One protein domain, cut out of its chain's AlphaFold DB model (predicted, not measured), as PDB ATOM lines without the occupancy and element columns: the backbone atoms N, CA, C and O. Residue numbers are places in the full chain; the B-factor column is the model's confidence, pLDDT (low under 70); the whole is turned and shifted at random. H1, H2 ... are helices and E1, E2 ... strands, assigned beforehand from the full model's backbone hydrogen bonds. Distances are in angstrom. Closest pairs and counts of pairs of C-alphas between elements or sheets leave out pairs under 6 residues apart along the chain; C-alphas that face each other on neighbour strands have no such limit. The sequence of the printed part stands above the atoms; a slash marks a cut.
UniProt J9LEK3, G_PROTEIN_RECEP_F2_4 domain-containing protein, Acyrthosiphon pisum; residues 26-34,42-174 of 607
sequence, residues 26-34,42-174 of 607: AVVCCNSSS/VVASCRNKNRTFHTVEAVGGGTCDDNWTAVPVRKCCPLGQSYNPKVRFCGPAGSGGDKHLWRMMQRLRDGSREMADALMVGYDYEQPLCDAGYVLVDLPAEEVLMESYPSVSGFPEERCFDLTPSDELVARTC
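What this domain is: This is residues 26 to 34 and 42 to 174 of the 607 residues of the protein "G_PROTEIN_RECEP_F2_4 domain-containing protein" of Acyrthosiphon pisum (UniProt J9LEK3). Two sheets stand edge to edge, E5 of the one beside E10 of the other, and the long helix H1 packs on both, with the short helices H2 and H3 near its last residues. Two small hairpins lie at the rim, E2 and E3 by E1, E4 and E8, and E6 and E7 with E6 beside E10. The 142 printed residues hold three named helices and 11 named strands, in the order E1 to E7, H1, H2, E8, E9, H3, E10, E11; the class is mixed, helices and strands. One sheet runs E1, E4, E8, E5, mixed; the other runs E9, E11, E10, antiparallel. The whole is compact and rounded, with a radius of gyration of the C-alphas of 14.5 A and spans of 40 by 37 by 30 A.

How they stand to each other: E1, residues 26 to 31, is antiparallel to E4, residues 55 to 59, with N 27 and O 58 2.8 A apart. E2, residues 46 to 48, and E3, residues 51 to 53, form a hairpin, with N 53 and O 46 at 2.8 A; E3 runs on into E4 at 94 degrees. E4 is antiparallel to E8, residues 120 to 125 (N 121 and O 57, 2.8 A), and E8 is parallel to E5, residues 71 to 75 (N 73 and O 122, 2.8 A). This sheet is strongly twisted. E6, residues 81 to 84, and E7, residues 89 to 92, form a hairpin (N 82 and O 91, 2.9 A). H1, residues 97 to 111, is on the first sheet and stands up from it, at a height of 6.6 A. H1 and H2, residues 113 to 116, touch only at the corner, closest at the C-alphas of Arg 109 and Ala 116, 4.6 A; H2 only grazes the first sheet. E9, residues 134 to 140, is antiparallel to E11, residues 169 to 174 (N 139 and O 171, 2.8 A), and E11 forms a hairpin with E10, residues 159 to 163 (N 172 and O 160, 2.9 A). The closest C-alphas of E5 and E10, Arg 74 and Cys 160, are 4.8 A apart. H1 and H3, residues 141 to 146, on one face of the second sheet make two layers, helices over a sheet. E9, H3 and E10 form a split strand-helix-strand unit, E11 between its strands, with a right-handed crossover. In H1 and H3 every O i to N i+4 pair is within hydrogen-bond range; H2 is too short for one.

Where its parts are: E1 begins at C-alpha 26 (156.803, 118.290, 157.019). H1 measures 21.6 A, E9 18.7 A, E11 17.2 A and E8 16.7 A. E11 ends at C-alpha 174 (172.818, 111.340, 182.293).

The domain as a whole: The C-alphas of Gly 61 and Gly 133, the two farthest apart, are 44.2 A apart. Residues 35 to 41 are not printed; C-alphas 34 and 42 are 9.1 A apart across the cut. The links E4 to E5 and H3 to E10 are long. The mean pLDDT of the printed part is 75.0; 36 residues are under 70, among them 93 to 98 and 141 to 158.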
ATOM      1  N   ALA A  26     155.377 118.147 156.736       63.53
ATOM      2  CA  ALA A  26     156.803 118.290 157.019       63.53
ATOM      3  C   ALA A  26     157.571 118.518 155.708       63.53
ATOM      4  O   ALA A  26     157.595 117.640 154.843       63.53
ATOM      5  N   VAL A  27     158.173 119.697 155.543       76.94
ATOM      6  CA  VAL A  27     159.011 120.046 154.389       76.94
ATOM      7  C   VAL A  27     160.468 120.014 154.830       76.94
ATOM      8  O   VAL A  27     160.880 120.800 155.679       76.94
ATOM      9  N   VAL A  28     161.263 119.112 154.251       79.62
ATOM     10  CA  VAL A  28     162.707 119.049 154.515       79.62
ATOM     11  C   VAL A  28     163.377 120.267 153.882       79.62
ATOM     12  O   VAL A  28     163.470 120.369 152.660       79.62
ATOM     13  N   CYS A  29     163.851 121.186 154.716       80.69
ATOM     14  CA  CYS A  29     164.524 122.413 154.293       80.69
ATOM     15  C   CYS A  29     166.005 122.187 154.009       80.69
ATOM     16  O   CYS A  29     166.580 122.808 153.118       80.69
ATOM     17  N   CYS A  30     166.629 121.283 154.761       81.31
ATOM     18  CA  CYS A  30     168.008 120.880 154.543       81.31
ATOM     19  C   CYS A  30     168.242 119.478 155.106       81.31
ATOM     20  O   CYS A  30     167.737 119.151 156.178       81.31
ATOM     21  N   ASN A  31     169.026 118.659 154.403       80.94
ATOM     22  CA  ASN A  31     169.466 117.348 154.875       80.94
ATOM     23  C   ASN A  31     170.931 117.117 154.483       80.94
ATOM     24  O   ASN A  31     171.305 117.226 153.312       80.94
ATOM     25  N   SER A  32     171.758 116.779 155.466       72.88
ATOM     26  CA  SER A  32     173.183 116.504 155.293       72.88
ATOM     27  C   SER A  32     173.380 115.120 154.647       72.88
ATOM     28  O   SER A  32     173.598 114.129 155.338       72.88
ATOM     29  N   SER A  33     173.314 115.019 153.310       53.66
ATOM     30  CA  SER A  33     173.646 113.775 152.589       53.66
ATOM     31  C   SER A  33     174.457 114.007 151.305       53.66
ATOM     32  O   SER A  33     173.939 114.403 150.267       53.66
ATOM     33  N   SER A  34     175.765 113.731 151.363       40.19
ATOM     34  CA  SER A  34     176.544 113.136 150.257       40.19
ATOM     35  C   SER A  34     178.008 112.918 150.662       40.19
ATOM     36  O   SER A  34     178.778 113.862 150.792       40.19
ATOM     37  N   VAL A  42     178.123 110.880 160.047       59.91
ATOM     38  CA  VAL A  42     177.519 111.958 159.250       59.91
ATOM     39  C   VAL A  42     177.789 113.279 159.966       59.91
ATOM     40  O   VAL A  42     177.419 113.444 161.127       59.91
ATOM     41  N   VAL A  43     178.453 114.215 159.292       69.44
ATOM     42  CA  VAL A  43     178.752 115.543 159.843       69.44
ATOM     43  C   VAL A  43     177.564 116.469 159.580       69.44
ATOM     44  O   VAL A  43     177.098 116.555 158.445       69.44
ATOM     45  N   ALA A  44     177.084 117.157 160.618       76.62
ATOM     46  CA  ALA A  44     176.025 118.158 160.508       76.62
ATOM     47  C   ALA A  44     176.471 119.331 159.614       76.62
ATOM     48  O   ALA A  44     177.498 119.957 159.885       76.62
ATOM     49  N   SER A  45     175.716 119.637 158.555       81.38
ATOM     50  CA  SER A  45     176.036 120.726 157.615       81.38
ATOM     51  C   SER A  45     174.898 121.729 157.398       81.38
ATOM     52  O   SER A  45     175.120 122.790 156.811       81.38
ATOM     53  N   CYS A  46     173.698 121.456 157.915       83.31
ATOM     54  CA  CYS A  46     172.538 122.326 157.757       83.31
ATOM     55  C   CYS A  46     172.553 123.461 158.778       83.31
ATOM     56  O   CYS A  46     172.228 123.266 159.947       83.31
ATOM     57  N   ARG A  47     172.927 124.667 158.351       82.25
ATOM     58  CA  ARG A  47     172.961 125.843 159.227       82.25
ATOM     59  C   ARG A  47     171.588 126.515 159.297       82.25
ATOM     60  O   ARG A  47     171.077 126.957 158.277       82.25
ATOM     61  N   ASN A  48     171.044 126.665 160.501       82.69
ATOM     62  CA  ASN A  48     169.902 127.535 160.783       82.69
ATOM     63  C   ASN A  48     170.324 128.550 161.858       82.69
ATOM     64  O   ASN A  48     170.682 128.184 162.981       82.69
ATOM     65  N   LYS A  49     170.352 129.837 161.494       82.50
ATOM     66  CA  LYS A  49     170.879 130.929 162.332       82.50
ATOM     67  C   LYS A  49     172.302 130.633 162.857       82.50
ATOM     68  O   LYS A  49     173.261 130.588 162.076       82.50
ATOM     69  N   ASN A  50     172.444 130.429 164.168       80.56
ATOM     70  CA  ASN A  50     173.725 130.227 164.856       80.56
ATOM     71  C   ASN A  50     174.053 128.753 165.151       80.56
ATOM     72  O   ASN A  50     175.096 128.494 165.744       80.56
ATOM     73  N   ARG A  51     173.207 127.794 164.745       82.31
ATOM     74  CA  ARG A  51     173.409 126.360 165.001       82.31
ATOM     75  C   ARG A  51     173.425 125.553 163.703       82.31
ATOM     76  O   ARG A  51     172.813 125.937 162.705       82.31
ATOM     77  N   THR A  52     174.161 124.450 163.716       83.62
ATOM     78  CA  THR A  52     174.250 123.477 162.621       83.62
ATOM     79  C   THR A  52     173.584 122.177 163.035       83.62
ATOM     80  O   THR A  52     173.870 121.684 164.121       83.62
ATOM     81  N   PHE A  53     172.751 121.633 162.156       83.75
ATOM     82  CA  PHE A  53     171.978 120.410 162.344       83.75
ATOM     83  C   PHE A  53     172.308 119.392 161.252       83.75
ATOM     84  O   PHE A  53     172.828 119.743 160.185       83.75
ATOM     85  N   HIS A  54     171.973 118.123 161.479       82.69
ATOM     86  CA  HIS A  54     172.009 117.112 160.421       82.69
ATOM     87  C   HIS A  54     170.861 117.304 159.432       82.69
ATOM     88  O   HIS A  54     171.087 117.257 158.221       82.69
ATOM     89  N   THR A  55     169.664 117.588 159.945       81.50
ATOM     90  CA  THR A  55     168.448 117.791 159.146       81.50
ATOM     91  C   THR A  55     167.646 118.954 159.721       81.50
ATOM     92  O   THR A  55     167.550 119.085 160.936       81.50
ATOM     93  N   VAL A  56     167.057 119.794 158.871       83.75
ATOM     94  CA  VAL A  56     166.113 120.849 159.273       83.75
ATOM     95  C   VAL A  56     164.817 120.657 158.502       83.75
ATOM     96  O   VAL A  56     164.839 120.579 157.273       83.75
ATOM     97  N   GLU A  57     163.698 120.601 159.216       84.00
ATOM     98  CA  GLU A  57     162.361 120.406 158.654       84.00
ATOM     99  C   GLU A  57     161.422 121.523 159.120       84.00
ATOM    100  O   GLU A  57     161.385 121.857 160.305       84.00
ATOM    101  N   ALA A  58     160.648 122.094 158.198       79.94
ATOM    102  CA  ALA A  58     159.485 122.909 158.529       79.94
ATOM    103  C   ALA A  58     158.293 121.985 158.789       79.94
ATOM    104  O   ALA A  58     158.106 121.027 158.046       79.94
ATOM    105  N   VAL A  59     157.502 122.248 159.829       74.38
ATOM    106  CA  VAL A  59     156.421 121.360 160.293       74.38
ATOM    107  C   VAL A  59     155.100 122.138 160.357       74.38
ATOM    108  O   VAL A  59     155.096 123.332 160.637       74.38
ATOM    109  N   GLY A  60     153.965 121.480 160.089       66.56
ATOM    110  CA  GLY A  60     152.626 122.081 160.207       66.56
ATOM    111  C   GLY A  60     152.220 122.986 159.036       66.56
ATOM    112  O   GLY A  60     151.516 123.970 159.245       66.56
ATOM    113  N   GLY A  61     152.700 122.694 157.822       63.62
ATOM    114  CA  GLY A  61     152.387 123.458 156.607       63.62
ATOM    115  C   GLY A  61     153.277 124.692 156.427       63.62
ATOM    116  O   GLY A  61     153.013 125.537 155.573       63.62
ATOM    117  N   GLY A  62     154.329 124.799 157.243       65.12
ATOM    118  CA  GLY A  62     155.329 125.854 157.178       65.12
ATOM    119  C   GLY A  62     156.190 125.804 155.912       65.12
ATOM    120  O   GLY A  62     156.346 124.768 155.267       65.12
ATOM    121  N   THR A  63     156.790 126.943 155.574       72.69
ATOM    122  CA  THR A  63     157.777 127.068 154.493       72.69
ATOM    123  C   THR A  63     159.181 127.189 155.074       72.69
ATOM    124  O   THR A  63     159.338 127.634 156.208       72.69
ATOM    125  N   CYS A  64     160.205 126.842 154.295       75.31
ATOM    126  CA  CYS A  64     161.611 126.971 154.685       75.31
ATOM    127  C   CYS A  64     162.069 128.439 154.680       75.31
ATOM    128  O   CYS A  64     162.823 128.852 153.805       75.31
ATOM    129  N   ASP A  65     161.546 129.236 155.613       74.06
ATOM    130  CA  ASP A  65     161.923 130.632 155.820       74.06
ATOM    131  C   ASP A  65     163.110 130.718 156.796       74.06
ATOM    132  O   ASP A  65     163.033 130.272 157.944       74.06
ATOM    133  N   ASP A  66     164.203 131.339 156.351       63.38
ATOM    134  CA  ASP A  66     165.429 131.537 157.133       63.38
ATOM    135  C   ASP A  66     165.210 132.402 158.396       63.38
ATOM    136  O   ASP A  66     166.039 132.402 159.314       63.38
ATOM    137  N   ASN A  67     164.087 133.128 158.484       74.00
ATOM    138  CA  ASN A  67     163.736 133.934 159.655       74.00
ATOM    139  C   ASN A  67     163.262 133.112 160.859       74.00
ATOM    140  O   ASN A  67     163.340 133.591 162.000       74.00
ATOM    141  N   TRP A  68     162.776 131.888 160.657       78.25
ATOM    142  CA  TRP A  68     162.300 131.043 161.750       78.25
ATOM    143  C   TRP A  68     163.483 130.370 162.467       78.25
ATOM    144  O   TRP A  68     164.517 130.075 161.869       78.25
ATOM    145  N   THR A  69     163.383 130.181 163.786       81.12
ATOM    146  CA  THR A  69     164.399 129.436 164.553       81.12
ATOM    147  C   THR A  69     163.955 127.986 164.655       81.12
ATOM    148  O   THR A  69     162.863 127.729 165.155       81.12
ATOM    149  N   ALA A  70     164.790 127.053 164.209       82.25
ATOM    150  CA  ALA A  70     164.516 125.635 164.390       82.25
ATOM    151  C   ALA A  70     164.640 125.232 165.871       82.25
ATOM    152  O   ALA A  70     165.640 125.549 166.520       82.25
ATOM    153  N   VAL A  71     163.639 124.521 166.399       83.00
ATOM    154  CA  VAL A  71     163.699 123.908 167.732       83.00
ATOM    155  C   VAL A  71     164.650 122.707 167.668       83.00
ATOM    156  O   VAL A  71     164.453 121.838 166.815       83.00
ATOM    157  N   PRO A  72     165.695 122.643 168.509       81.31
ATOM    158  CA  PRO A  72     166.641 121.537 168.481       81.31
ATOM    159  C   PRO A  72     166.015 120.272 169.081       81.31
ATOM    160  O   PRO A  72     165.532 120.279 170.211       81.31
ATOM    161  N   VAL A  73     166.069 119.167 168.340       82.94
ATOM    162  CA  VAL A  73     165.664 117.836 168.801       82.94
ATOM    163  C   VAL A  73     166.813 116.872 168.560       82.94
ATOM    164  O   VAL A  73     167.237 116.646 167.429       82.94
ATOM    165  N   ARG A  74     167.319 116.262 169.631       84.56
ATOM    166  CA  ARG A  74     168.366 115.249 169.521       84.56
ATOM    167  C   ARG A  74     167.741 113.860 169.472       84.56
ATOM    168  O   ARG A  74     167.043 113.460 170.403       84.56
ATOM    169  N   LYS A  75     167.998 113.112 168.403       85.31
ATOM    170  CA  LYS A  75     167.598 111.708 168.278       85.31
ATOM    171  C   LYS A  75     168.743 110.803 168.731       85.31
ATOM    172  O   LYS A  75     169.881 111.009 168.316       85.31
ATOM    173  N   CYS A  76     168.449 109.797 169.557       85.12
ATOM    174  CA  CYS A  76     169.485 108.928 170.130       85.12
ATOM    175  C   CYS A  76     170.230 108.109 169.072       85.12
ATOM    176  O   CYS A  76     171.440 107.923 169.177       85.12
ATOM    177  N   CYS A  77     169.511 107.602 168.068       83.38
ATOM    178  CA  CYS A  77     170.098 106.780 167.018       83.38
ATOM    179  C   CYS A  77     170.153 107.501 165.663       83.38
ATOM    180  O   CYS A  77     169.273 108.316 165.362       83.38
ATOM    181  N   PRO A  78     171.121 107.157 164.797       78.88
ATOM    182  CA  PRO A  78     171.182 107.650 163.423       78.88
ATOM    183  C   PRO A  78     169.904 107.391 162.607       78.88
ATOM    184  O   PRO A  78     169.053 106.571 162.970       78.88
ATOM    185  N   LEU A  79     169.785 108.068 161.461       73.88
ATOM    186  CA  LEU A  79     168.724 107.821 160.478       73.88
ATOM    187  C   LEU A  79     168.676 106.341 160.070       73.88
ATOM    188  O   LEU A  79     169.701 105.726 159.780       73.88
ATOM    189  N   GLY A  80     167.472 105.768 160.047       72.12
ATOM    190  CA  GLY A  80     167.258 104.350 159.732       72.12
ATOM    191  C   GLY A  80     167.564 103.378 160.877       72.12
ATOM    192  O   GLY A  80     167.387 102.173 160.699       72.12
ATOM    193  N   GLN A  81     167.977 103.874 162.045       80.62
ATOM    194  CA  GLN A  81     168.143 103.082 163.262       80.62
ATOM    195  C   GLN A  81     167.146 103.511 164.343       80.62
ATOM    196  O   GLN A  81     166.720 104.668 164.378       80.62
ATOM    197  N   SER A  82     166.781 102.585 165.224       83.00
ATOM    198  CA  SER A  82     165.953 102.838 166.404       83.00
ATOM    199  C   SER A  82     166.644 102.328 167.664       83.00
ATOM    200  O   SER A  82     167.445 101.385 167.630       83.00
ATOM    201  N   TYR A  83     166.352 102.981 168.784       85.06
ATOM    202  CA  TYR A  83     166.899 102.591 170.074       85.06
ATOM    203  C   TYR A  83     166.146 101.379 170.622       85.06
ATOM    204  O   TYR A  83     164.918 101.383 170.707       85.06
ATOM    205  N   ASN A  84     166.875 100.337 171.020       83.56
ATOM    206  CA  ASN A  84     166.281  99.175 171.668       83.56
ATOM    207  C   ASN A  84     166.625  99.171 173.167       83.56
ATOM    208  O   ASN A  84     167.779  98.904 173.508       83.56
ATOM    209  N   PRO A  85     165.647  99.381 174.070       80.38
ATOM    210  CA  PRO A  85     165.902  99.477 175.510       80.38
ATOM    211  C   PRO A  85     166.374  98.157 176.137       80.38
ATOM    212  O   PRO A  85     167.003  98.173 177.190       80.38
ATOM    213  N   LYS A  86     166.132  97.002 175.490       78.12
ATOM    214  CA  LYS A  86     166.579  95.691 176.003       78.12
ATOM    215  C   LYS A  86     168.083  95.486 175.864       78.12
ATOM    216  O   LYS A  86     168.706  94.914 176.746       78.12
ATOM    217  N   VAL A  87     168.650  95.925 174.741       74.38
ATOM    218  CA  VAL A  87     170.096  95.824 174.456       74.38
ATOM    219  C   VAL A  87     170.824  97.153 174.661       74.38
ATOM    220  O   VAL A  87     172.041  97.207 174.525       74.38
ATOM    221  N   ARG A  88     170.074  98.219 174.968       78.00
ATOM    222  CA  ARG A  88     170.536  99.592 175.209       78.00
ATOM    223  C   ARG A  88     171.451 100.142 174.121       78.00
ATOM    224  O   ARG A  88     172.415 100.854 174.389       78.00
ATOM    225  N   PHE A  89     171.124  99.809 172.878       80.44
ATOM    226  CA  PHE A  89     171.952 100.097 171.714       80.44
ATOM    227  C   PHE A  89     171.089 100.376 170.487       80.44
ATOM    228  O   PHE A  89     169.923  99.973 170.421       80.44
ATOM    229  N   CYS A  90     171.668 101.085 169.521       81.44
ATOM    230  CA  CYS A  90     171.000 101.417 168.273       81.44
ATOM    231  C   CYS A  90     171.022 100.220 167.319       81.44
ATOM    232  O   CYS A  90     172.081  99.692 166.989       81.44
ATOM    233  N   GLY A  91     169.843  99.785 166.882       76.00
ATOM    234  CA  GLY A  91     169.670  98.718 165.898       76.00
ATOM    235  C   GLY A  91     168.971  99.227 164.637       76.00
ATOM    236  O   GLY A  91     168.470 100.349 164.628       76.00
ATOM    237  N   PRO A  92     168.907  98.434 163.555       73.00
ATOM    238  CA  PRO A  92     168.143  98.807 162.368       73.00
ATOM    239  C   PRO A  92     166.659  98.999 162.716       73.00
ATOM    240  O   PRO A  92     166.037  98.117 163.311       73.00
ATOM    241  N   ALA A  93     166.086 100.140 162.328       64.56
ATOM    242  CA  ALA A  93     164.664 100.409 162.516       64.56
ATOM    243  C   ALA A  93     163.840  99.538 161.554       64.56
ATOM    244  O   ALA A  93     164.135  99.456 160.358       64.56
ATOM    245  N   GLY A  94     162.788  98.887 162.054       62.50
ATOM    246  CA  GLY A  94     161.838  98.171 161.202       62.50
ATOM    247  C   GLY A  94     161.102  99.131 160.252       62.50
ATOM    248  O   GLY A  94     160.726 100.227 160.644       62.50
ATOM    249  N   SER A  95     160.935  98.713 158.990       53.97
ATOM    250  CA  SER A  95     160.253  99.396 157.869       53.97
ATOM    251  C   SER A  95     160.300 100.946 157.831       53.97
ATOM    252  O   SER A  95     159.417 101.612 158.364       53.97
ATOM    253  N   GLY A  96     161.254 101.502 157.068       62.41
ATOM    254  CA  GLY A  96     161.297 102.902 156.604       62.41
ATOM    255  C   GLY A  96     161.694 103.941 157.662       62.41
ATOM    256  O   GLY A  96     160.841 104.462 158.375       62.41
ATOM    257  N   GLY A  97     162.984 104.305 157.707       61.81
ATOM    258  CA  GLY A  97     163.561 105.250 158.679       61.81
ATOM    259  C   GLY A  97     162.864 106.616 158.767       61.81
ATOM    260  O   GLY A  97     162.719 107.148 159.865       61.81
ATOM    261  N   ASP A  98     162.353 107.133 157.648       66.06
ATOM    262  CA  ASP A  98     161.638 108.419 157.602       66.06
ATOM    263  C   ASP A  98     160.275 108.341 158.311       66.06
ATOM    264  O   ASP A  98     159.854 109.266 159.003       66.06
ATOM    265  N   LYS A  99     159.600 107.189 158.213       72.44
ATOM    266  CA  LYS A  99     158.319 106.940 158.888       72.44
ATOM    267  C   LYS A  99     158.499 106.813 160.401       72.44
ATOM    268  O   LYS A  99     157.634 107.253 161.154       72.44
ATOM    269  N   HIS A 100     159.612 106.224 160.837       76.81
ATOM    270  CA  HIS A 100     159.983 106.112 162.252       76.81
ATOM    271  C   HIS A 100     160.237 107.489 162.874       76.81
ATOM    272  O   HIS A 100     159.654 107.816 163.906       76.81
ATOM    273  N   LEU A 101     161.039 108.324 162.204       75.56
ATOM    274  CA  LEU A 101     161.308 109.700 162.632       75.56
ATOM    275  C   LEU A 101     160.014 110.518 162.733       75.56
ATOM    276  O   LEU A 101     159.775 111.184 163.739       75.56
ATOM    277  N   TRP A 102     159.141 110.405 161.729       75.31
ATOM    278  CA  TRP A 102     157.855 111.097 161.715       75.31
ATOM    279  C   TRP A 102     156.951 110.698 162.893       75.31
ATOM    280  O   TRP A 102     156.376 111.558 163.559       75.31
ATOM    281  N   ARG A 103     156.859 109.400 163.209       79.31
ATOM    282  CA  ARG A 103     156.072 108.914 164.357       79.31
ATOM    283  C   ARG A 103     156.622 109.417 165.684       79.31
ATOM    284  O   ARG A 103     155.844 109.808 166.551       79.31
ATOM    285  N   MET A 104     157.947 109.418 165.839       83.00
ATOM    286  CA  MET A 104     158.613 109.940 167.036       83.00
ATOM    287  C   MET A 104     158.224 111.402 167.255       83.00
ATOM    288  O   MET A 104     157.834 111.799 168.351       83.00
ATOM    289  N   MET A 105     158.265 112.181 166.178       78.06
ATOM    290  CA  MET A 105     157.909 113.591 166.190       78.06
ATOM    291  C   MET A 105     156.449 113.835 166.528       78.06
ATOM    292  O   MET A 105     156.155 114.726 167.320       78.06
ATOM    293  N   GLN A 106     155.537 113.031 165.985       78.62
ATOM    294  CA  GLN A 106     154.125 113.130 166.334       78.62
ATOM    295  C   GLN A 106     153.915 112.951 167.846       78.62
ATOM    296  O   GLN A 106     153.271 113.786 168.471       78.62
ATOM    297  N   ARG A 107     154.549 111.943 168.462       79.62
ATOM    298  CA  ARG A 107     154.458 111.715 169.916       79.62
ATOM    299  C   ARG A 107     155.036 112.865 170.739       79.62
ATOM    300  O   ARG A 107     154.461 113.225 171.762       79.62
ATOM    301  N   LEU A 108     156.150 113.450 170.298       78.00
ATOM    302  CA  LEU A 108     156.745 114.614 170.960       78.00
ATOM    303  C   LEU A 108     155.838 115.849 170.876       78.00
ATOM    304  O   LEU A 108     155.743 116.587 171.852       78.00
ATOM    305  N   ARG A 109     155.147 116.064 169.751       75.31
ATOM    306  CA  ARG A 109     154.176 117.161 169.590       75.31
ATOM    307  C   ARG A 109     152.922 116.961 170.431       75.31
ATOM    308  O   ARG A 109     152.452 117.914 171.037       75.31
ATOM    309  N   ASP A 110     152.411 115.735 170.482       74.06
ATOM    310  CA  ASP A 110     151.225 115.405 171.274       74.06
ATOM    311  C   ASP A 110     151.493 115.560 172.783       74.06
ATOM    312  O   ASP A 110     150.589 115.885 173.549       74.06
ATOM    313  N   GLY A 111     152.741 115.332 173.208       69.88
ATOM    314  CA  GLY A 111     153.142 115.362 174.612       69.88
ATOM    315  C   GLY A 111     153.787 116.663 175.106       69.88
ATOM    316  O   GLY A 111     153.814 116.883 176.313       69.88
ATOM    317  N   SER A 112     154.315 117.522 174.225       70.69
ATOM    318  CA  SER A 112     155.013 118.760 174.610       70.69
ATOM    319  C   SER A 112     154.426 119.985 173.921       70.69
ATOM    320  O   SER A 112     154.396 120.083 172.694       70.69
ATOM    321  N   ARG A 113     154.042 120.981 174.730       67.00
ATOM    322  CA  ARG A 113     153.522 122.265 174.240       67.00
ATOM    323  C   ARG A 113     154.546 123.022 173.387       67.00
ATOM    324  O   ARG A 113     154.169 123.633 172.396       67.00
ATOM    325  N   GLU A 114     155.832 122.928 173.723       68.94
ATOM    326  CA  GLU A 114     156.907 123.574 172.955       68.94
ATOM    327  C   GLU A 114     157.031 123.002 171.538       68.94
ATOM    328  O   GLU A 114     157.257 123.739 170.583       68.94
ATOM    329  N   MET A 115     156.841 121.688 171.391       71.25
ATOM    330  CA  MET A 115     156.865 121.018 170.089       71.25
ATOM    331  C   MET A 115     155.555 121.190 169.320       71.25
ATOM    332  O   MET A 115     155.564 121.201 168.088       71.25
ATOM    333  N   ALA A 116     154.428 121.331 170.021       71.31
ATOM    334  CA  ALA A 116     153.140 121.620 169.401       71.31
ATOM    335  C   ALA A 116     153.163 122.958 168.638       71.31
ATOM    336  O   ALA A 116     152.657 123.011 167.513       71.31
ATOM    337  N   ASP A 117     153.819 123.974 169.215       72.69
ATOM    338  CA  ASP A 117     153.940 125.341 168.679       72.69
ATOM    339  C   ASP A 117     155.143 125.532 167.719       72.69
ATOM    340  O   ASP A 117     155.331 126.613 167.152       72.69
ATOM    341  N   ALA A 118     155.977 124.503 167.516       75.62
ATOM    342  CA  ALA A 118     157.183 124.589 166.691       75.62
ATOM    343  C   ALA A 118     156.869 124.641 165.180       75.62
ATOM    344  O   ALA A 118     156.257 123.727 164.628       75.62
ATOM    345  N   LEU A 119     157.365 125.682 164.497       78.50
ATOM    346  CA  LEU A 119     157.248 125.856 163.035       78.50
ATOM    347  C   LEU A 119     158.409 125.222 162.250       78.50
ATOM    348  O   LEU A 119     158.246 124.845 161.090       78.50
ATOM    349  N   MET A 120     159.584 125.099 162.877       78.62
ATOM    350  CA  MET A 120     160.742 124.386 162.332       78.62
ATOM    351  C   MET A 120     161.432 123.572 163.414       78.62
ATOM    352  O   MET A 120     161.511 123.999 164.567       78.62
ATOM    353  N   VAL A 121     161.990 122.432 163.020       82.06
ATOM    354  CA  VAL A 121     162.713 121.513 163.899       82.06
ATOM    355  C   VAL A 121     164.046 121.145 163.261       82.06
ATOM    356  O   VAL A 121     164.120 120.857 162.066       82.06
ATOM    357  N   GLY A 122     165.108 121.193 164.059       83.56
ATOM    358  CA  GLY A 122     166.454 120.794 163.667       83.56
ATOM    359  C   GLY A 122     166.847 119.515 164.392       83.56
ATOM    360  O   GLY A 122     166.754 119.461 165.616       83.56
ATOM    361  N   TYR A 123     167.288 118.498 163.654       81.88
ATOM    362  CA  TYR A 123     167.676 117.205 164.208       81.88
ATOM    363  C   TYR A 123     169.185 117.059 164.317       81.88
ATOM    364  O   TYR A 123     169.900 117.246 163.329       81.88
ATOM    365  N   ASP A 124     169.620 116.615 165.494       82.94
ATOM    366  CA  ASP A 124     170.973 116.128 165.754       82.94
ATOM    367  C   ASP A 124     170.917 114.623 166.065       82.94
ATOM    368  O   ASP A 124     170.104 114.189 166.884       82.94
ATOM    369  N   TYR A 125     171.765 113.814 165.427       81.31
ATOM    370  CA  TYR A 125     171.816 112.362 165.655       81.31
ATOM    371  C   TYR A 125     172.998 111.987 166.557       81.31
ATOM    372  O   TYR A 125     174.086 111.700 166.059       81.31
ATOM    373  N   GLU A 126     172.799 111.987 167.877       73.38
ATOM    374  CA  GLU A 126     173.847 111.607 168.833       73.38
ATOM    375  C   GLU A 126     173.265 111.185 170.194       73.38
ATOM    376  O   GLU A 126     172.277 111.752 170.668       73.38
ATOM    377  N   GLN A 127     173.892 110.206 170.852       78.00
ATOM    378  CA  GLN A 127     173.594 109.895 172.253       78.00
ATOM    379  C   GLN A 127     174.325 110.870 173.194       78.00
ATOM    380  O   GLN A 127     175.441 111.288 172.885       78.00
ATOM    381  N   PRO A 128     173.757 111.215 174.365       80.00
ATOM    382  CA  PRO A 128     174.443 112.026 175.361       80.00
ATOM    383  C   PRO A 128     175.740 111.359 175.836       80.00
ATOM    384  O   PRO A 128     175.744 110.212 176.284       80.00
ATOM    385  N   LEU A 129     176.845 112.100 175.773       79.31
ATOM    386  CA  LEU A 129     178.132 111.696 176.333       79.31
ATOM    387  C   LEU A 129     178.207 112.112 177.802       79.31
ATOM    388  O   LEU A 129     178.606 113.230 178.115       79.31
ATOM    389  N   CYS A 130     177.859 111.198 178.708       83.31
ATOM    390  CA  CYS A 130     177.894 111.481 180.140       83.31
ATOM    391  C   CYS A 130     179.300 111.826 180.640       83.31
ATOM    392  O   CYS A 130     180.313 111.333 180.121       83.31
ATOM    393  N   ASP A 131     179.351 112.709 181.634       83.88
ATOM    394  CA  ASP A 131     180.574 113.081 182.335       83.88
ATOM    395  C   ASP A 131     181.060 111.976 183.277       83.88
ATOM    396  O   ASP A 131     180.384 110.970 183.509       83.88
ATOM    397  N   ALA A 132     182.281 112.142 183.783       80.81
ATOM    398  CA  ALA A 132     182.892 111.167 184.674       80.81
ATOM    399  C   ALA A 132     182.022 110.954 185.926       80.81
ATOM    400  O   ALA A 132     181.646 111.914 186.594       80.81
ATOM    401  N   GLY A 133     181.702 109.696 186.236       80.00
ATOM    402  CA  GLY A 133     180.831 109.342 187.367       80.00
ATOM    403  C   GLY A 133     179.320 109.490 187.117       80.00
ATOM    404  O   GLY A 133     178.538 109.340 188.056       80.00
ATOM    405  N   TYR A 134     178.894 109.742 185.876       86.12
ATOM    406  CA  TYR A 134     177.484 109.725 185.472       86.12
ATOM    407  C   TYR A 134     177.164 108.477 184.638       86.12
ATOM    408  O   TYR A 134     177.989 108.002 183.856       86.12
ATOM    409  N   VAL A 135     175.942 107.966 184.789       86.31
ATOM    410  CA  VAL A 135     175.387 106.832 184.036       86.31
ATOM    411  C   VAL A 135     174.316 107.312 183.060       86.31
ATOM    412  O   VAL A 135     173.526 108.201 183.380       86.31
ATOM    413  N   LEU A 136     174.276 106.712 181.869       86.06
ATOM    414  CA  LEU A 136     173.230 106.968 180.878       86.06
ATOM    415  C   LEU A 136     172.020 106.071 181.170       86.06
ATOM    416  O   LEU A 136     172.121 104.848 181.064       86.06
ATOM    417  N   VAL A 137     170.888 106.675 181.526       86.62
ATOM    418  CA  VAL A 137     169.652 105.968 181.901       86.62
ATOM    419  C   VAL A 137     168.517 106.256 180.925       86.62
ATOM    420  O   VAL A 137     168.487 107.312 180.290       86.62
ATOM    421  N   ASP A 138     167.584 105.312 180.832       86.38
ATOM    422  CA  ASP A 138     166.386 105.421 180.002       86.38
ATOM    423  C   ASP A 138     165.230 105.944 180.863       86.38
ATOM    424  O   ASP A 138     164.935 105.378 181.913       86.38
ATOM    425  N   LEU A 139     164.586 107.020 180.416       82.19
ATOM    426  CA  LEU A 139     163.402 107.605 181.032       82.19
ATOM    427  C   LEU A 139     162.151 107.212 180.231       82.19
ATOM    428  O   LEU A 139     162.150 107.347 178.997       82.19
ATOM    429  N   PRO A 140     161.081 106.758 180.903       76.88
ATOM    430  CA  PRO A 140     159.815 106.462 180.248       76.88
ATOM    431  C   PRO A 140     159.136 107.746 179.752       76.88
ATOM    432  O   PRO A 140     159.352 108.832 180.292       76.88
ATOM    433  N   ALA A 141     158.263 107.614 178.749       69.38
ATOM    434  CA  ALA A 141     157.527 108.734 178.155       69.38
ATOM    435  C   ALA A 141     156.807 109.619 179.190       69.38
ATOM    436  O   ALA A 141     156.739 110.831 179.023       69.38
ATOM    437  N   GLU A 142     156.271 109.033 180.258       67.31
ATOM    438  CA  GLU A 142     155.479 109.753 181.261       67.31
ATOM    439  C   GLU A 142     156.308 110.802 182.018       67.31
ATOM    440  O   GLU A 142     155.875 111.944 182.162       67.31
ATOM    441  N   GLU A 143     157.533 110.457 182.420       68.62
ATOM    442  CA  GLU A 143     158.456 111.384 183.092       68.62
ATOM    443  C   GLU A 143     158.994 112.452 182.137       68.62
ATOM    444  O   GLU A 143     159.209 113.602 182.519       68.62
ATOM    445  N   VAL A 144     159.171 112.083 180.868       64.81
ATOM    446  CA  VAL A 144     159.634 112.985 179.808       64.81
ATOM    447  C   VAL A 144     158.621 114.090 179.513       64.81
ATOM    448  O   VAL A 144     159.016 115.218 179.224       64.81
ATOM    449  N   LEU A 145     157.327 113.765 179.572       64.06
ATOM    450  CA  LEU A 145     156.231 114.662 179.203       64.06
ATOM    451  C   LEU A 145     155.638 115.433 180.400       64.06
ATOM    452  O   LEU A 145     154.945 116.427 180.192       64.06
ATOM    453  N   MET A 146     155.909 115.014 181.644       53.88
ATOM    454  CA  MET A 146     155.446 115.710 182.858       53.88
ATOM    455  C   MET A 146     156.322 116.896 183.293       53.88
ATOM    456  O   MET A 146     155.824 117.789 183.986       53.88
ATOM    457  N   GLU A 147     157.603 116.956 182.910       52.94
ATOM    458  CA  GLU A 147     158.462 118.101 183.244       52.94
ATOM    459  C   GLU A 147     158.094 119.322 182.383       52.94
ATOM    460  O   GLU A 147     158.644 119.569 181.311       52.94
ATOM    461  N   SER A 148     157.137 120.112 182.869       44.16
ATOM    462  CA  SER A 148     156.842 121.451 182.354       44.16
ATOM    463  C   SER A 148     158.022 122.393 182.625       44.16
ATOM    464  O   SER A 148     158.083 123.059 183.656       44.16
ATOM    465  N   TYR A 149     158.995 122.435 181.714       47.66
ATOM    466  CA  TYR A 149     160.094 123.397 181.790       47.66
ATOM    467  C   TYR A 149     159.580 124.818 181.508       47.66
ATOM    468  O   TYR A 149     158.952 125.056 180.478       47.66
ATOM    469  N   PRO A 150     159.849 125.795 182.390       43.00
ATOM    470  CA  PRO A 150     159.616 127.197 182.110       43.00
ATOM    471  C   PRO A 150     160.929 127.823 181.631       43.00
ATOM    472  O   PRO A 150     161.589 128.533 182.387       43.00
ATOM    473  N   SER A 151     161.351 127.576 180.390       38.16
ATOM    474  CA  SER A 151     162.446 128.371 179.824       38.16
ATOM    475  C   SER A 151     162.442 128.409 178.306       38.16
ATOM    476  O   SER A 151     162.405 127.403 177.614       38.16
ATOM    477  N   VAL A 152     162.521 129.640 177.819       43.81
ATOM    478  CA  VAL A 152     162.535 130.097 176.434       43.81
ATOM    479  C   VAL A 152     163.748 129.528 175.676       43.81
ATOM    480  O   VAL A 152     164.716 130.257 175.521       43.81
ATOM    481  N   SER A 153     163.724 128.254 175.246       50.12
ATOM    482  CA  SER A 153     164.472 127.693 174.090       50.12
ATOM    483  C   SER A 153     164.598 126.150 174.115       50.12
ATOM    484  O   SER A 153     165.707 125.637 174.235       50.12
ATOM    485  N   GLY A 154     163.503 125.404 173.930       52.12
ATOM    486  CA  GLY A 154     163.527 123.969 173.585       52.12
ATOM    487  C   GLY A 154     164.026 122.995 174.669       52.12
ATOM    488  O   GLY A 154     164.403 123.389 175.771       52.12
ATOM    489  N   PHE A 155     164.039 121.695 174.331       58.72
ATOM    490  CA  PHE A 155     164.492 120.630 175.236       58.72
ATOM    491  C   PHE A 155     165.965 120.811 175.658       58.72
ATOM    492  O   PHE A 155     166.782 121.242 174.837       58.72
ATOM    493  N   PRO A 156     166.347 120.411 176.890       61.12
ATOM    494  CA  PRO A 156     167.739 120.452 177.331       61.12
ATOM    495  C   PRO A 156     168.645 119.663 176.381       61.12
ATOM    496  O   PRO A 156     168.335 118.523 176.025       61.12
ATOM    497  N   GLU A 157     169.808 120.220 176.035       60.66
ATOM    498  CA  GLU A 157     170.804 119.564 175.169       60.66
ATOM    499  C   GLU A 157     171.371 118.258 175.755       60.66
ATOM    500  O   GLU A 157     172.148 117.570 175.104       60.66
ATOM    501  N   GLU A 158     170.999 117.888 176.977       68.06
ATOM    502  CA  GLU A 158     171.480 116.706 177.698       68.06
ATOM    503  C   GLU A 158     170.599 115.462 177.493       68.06
ATOM    504  O   GLU A 158     170.853 114.409 178.086       68.06
ATOM    505  N   ARG A 159     169.546 115.564 176.671       81.44
ATOM    506  CA  ARG A 159     168.619 114.460 176.390       81.44
ATOM    507  C   ARG A 159     168.626 114.093 174.918       81.44
ATOM    508  O   ARG A 159     168.755 114.953 174.052       81.44
ATOM    509  N   CYS A 160     168.456 112.808 174.640       86.56
ATOM    510  CA  CYS A 160     168.093 112.334 173.310       86.56
ATOM    511  C   CYS A 160     166.776 111.564 173.378       86.56
ATOM    512  O   CYS A 160     166.472 110.965 174.409       86.56
ATOM    513  N   PHE A 161     166.025 111.559 172.281       87.00
ATOM    514  CA  PHE A 161     164.745 110.867 172.157       87.00
ATOM    515  C   PHE A 161     164.807 109.809 171.056       87.00
ATOM    516  O   PHE A 161     165.496 109.980 170.050       87.00
ATOM    517  N   ASP A 162     164.089 108.707 171.226       88.06
ATOM    518  CA  ASP A 162     163.825 107.755 170.148       88.06
ATOM    519  C   ASP A 162     162.529 106.984 170.436       88.06
ATOM    520  O   ASP A 162     161.963 107.067 171.529       88.06
ATOM    521  N   LEU A 163     162.059 106.226 169.448       85.19
ATOM    522  CA  LEU A 163     160.992 105.252 169.653       85.19
ATOM    523  C   LEU A 163     161.584 103.859 169.844       85.19
ATOM    524  O   LEU A 163     162.465 103.429 169.091       85.19
ATOM    525  N   THR A 164     161.048 103.134 170.821       82.38
ATOM    526  CA  THR A 164     161.324 101.706 170.984       82.38
ATOM    527  C   THR A 164     160.757 100.913 169.799       82.38
ATOM    528  O   THR A 164     159.890 101.407 169.072       82.38
ATOM    529  N   PRO A 165     161.161  99.641 169.609       78.00
ATOM    530  CA  PRO A 165     160.537  98.766 168.612       78.00
ATOM    531  C   PRO A 165     159.017  98.584 168.782       78.00
ATOM    532  O   PRO A 165     158.359  98.120 167.854       78.00
ATOM    533  N   SER A 166     158.468  98.940 169.949       78.88
ATOM    534  CA  SER A 166     157.037  98.905 170.269       78.88
ATOM    535  C   SER A 166     156.317 100.245 170.030       78.88
ATOM    536  O   SER A 166     155.186 100.399 170.477       78.88
ATOM    537  N   ASP A 167     156.941 101.211 169.340       79.12
ATOM    538  CA  ASP A 167     156.405 102.564 169.095       79.12
ATOM    539  C   ASP A 167     156.146 103.382 170.394       79.12
ATOM    540  O   ASP A 167     155.281 104.266 170.429       79.12
ATOM    541  N   GLU A 168     156.909 103.127 171.465       83.44
ATOM    542  CA  GLU A 168     156.876 103.913 172.712       83.44
ATOM    543  C   GLU A 168     158.000 104.955 172.737       83.44
ATOM    544  O   GLU A 168     159.131 104.657 172.350       83.44
ATOM    545  N   LEU A 169     157.704 106.174 173.201       84.94
ATOM    546  CA  LEU A 169     158.692 107.247 173.326       84.94
ATOM    547  C   LEU A 169     159.608 106.989 174.526       84.94
ATOM    548  O   LEU A 169     159.136 106.814 175.647       84.94
ATOM    549  N   VAL A 170     160.917 107.008 174.294       86.75
ATOM    550  CA  VAL A 170     161.937 106.903 175.342       86.75
ATOM    551  C   VAL A 170     162.902 108.066 175.203       86.75
ATOM    552  O   VAL A 170     163.320 108.407 174.094       86.75
ATOM    553  N   ALA A 171     163.270 108.663 176.335       87.12
ATOM    554  CA  ALA A 171     164.382 109.602 176.392       87.12
ATOM    555  C   ALA A 171     165.568 108.974 177.116       87.12
ATOM    556  O   ALA A 171     165.381 108.195 178.044       87.12
ATOM    557  N   ARG A 172     166.792 109.343 176.742       86.94
ATOM    558  CA  ARG A 172     167.993 108.992 177.510       86.94
ATOM    559  C   ARG A 172     168.634 110.239 178.083       86.94
ATOM    560  O   ARG A 172     168.721 111.256 177.394       86.94
ATOM    561  N   THR A 173     169.088 110.160 179.330       86.38
ATOM    562  CA  THR A 173     169.760 111.269 180.018       86.38
ATOM    563  C   THR A 173     170.831 110.769 180.979       86.38
ATOM    564  O   THR A 173     170.821 109.608 181.387       86.38
ATOM    565  N   CYS A 174     171.760 111.647 181.343       86.25
ATOM    566  CA  CYS A 174     172.818 111.340 182.293       86.25
ATOM    567  C   CYS A 174     172.343 111.605 183.725       86.25
ATOM    568  O   CYS A 174     171.854 112.690 184.037       86.25
TER     569      CYS A 174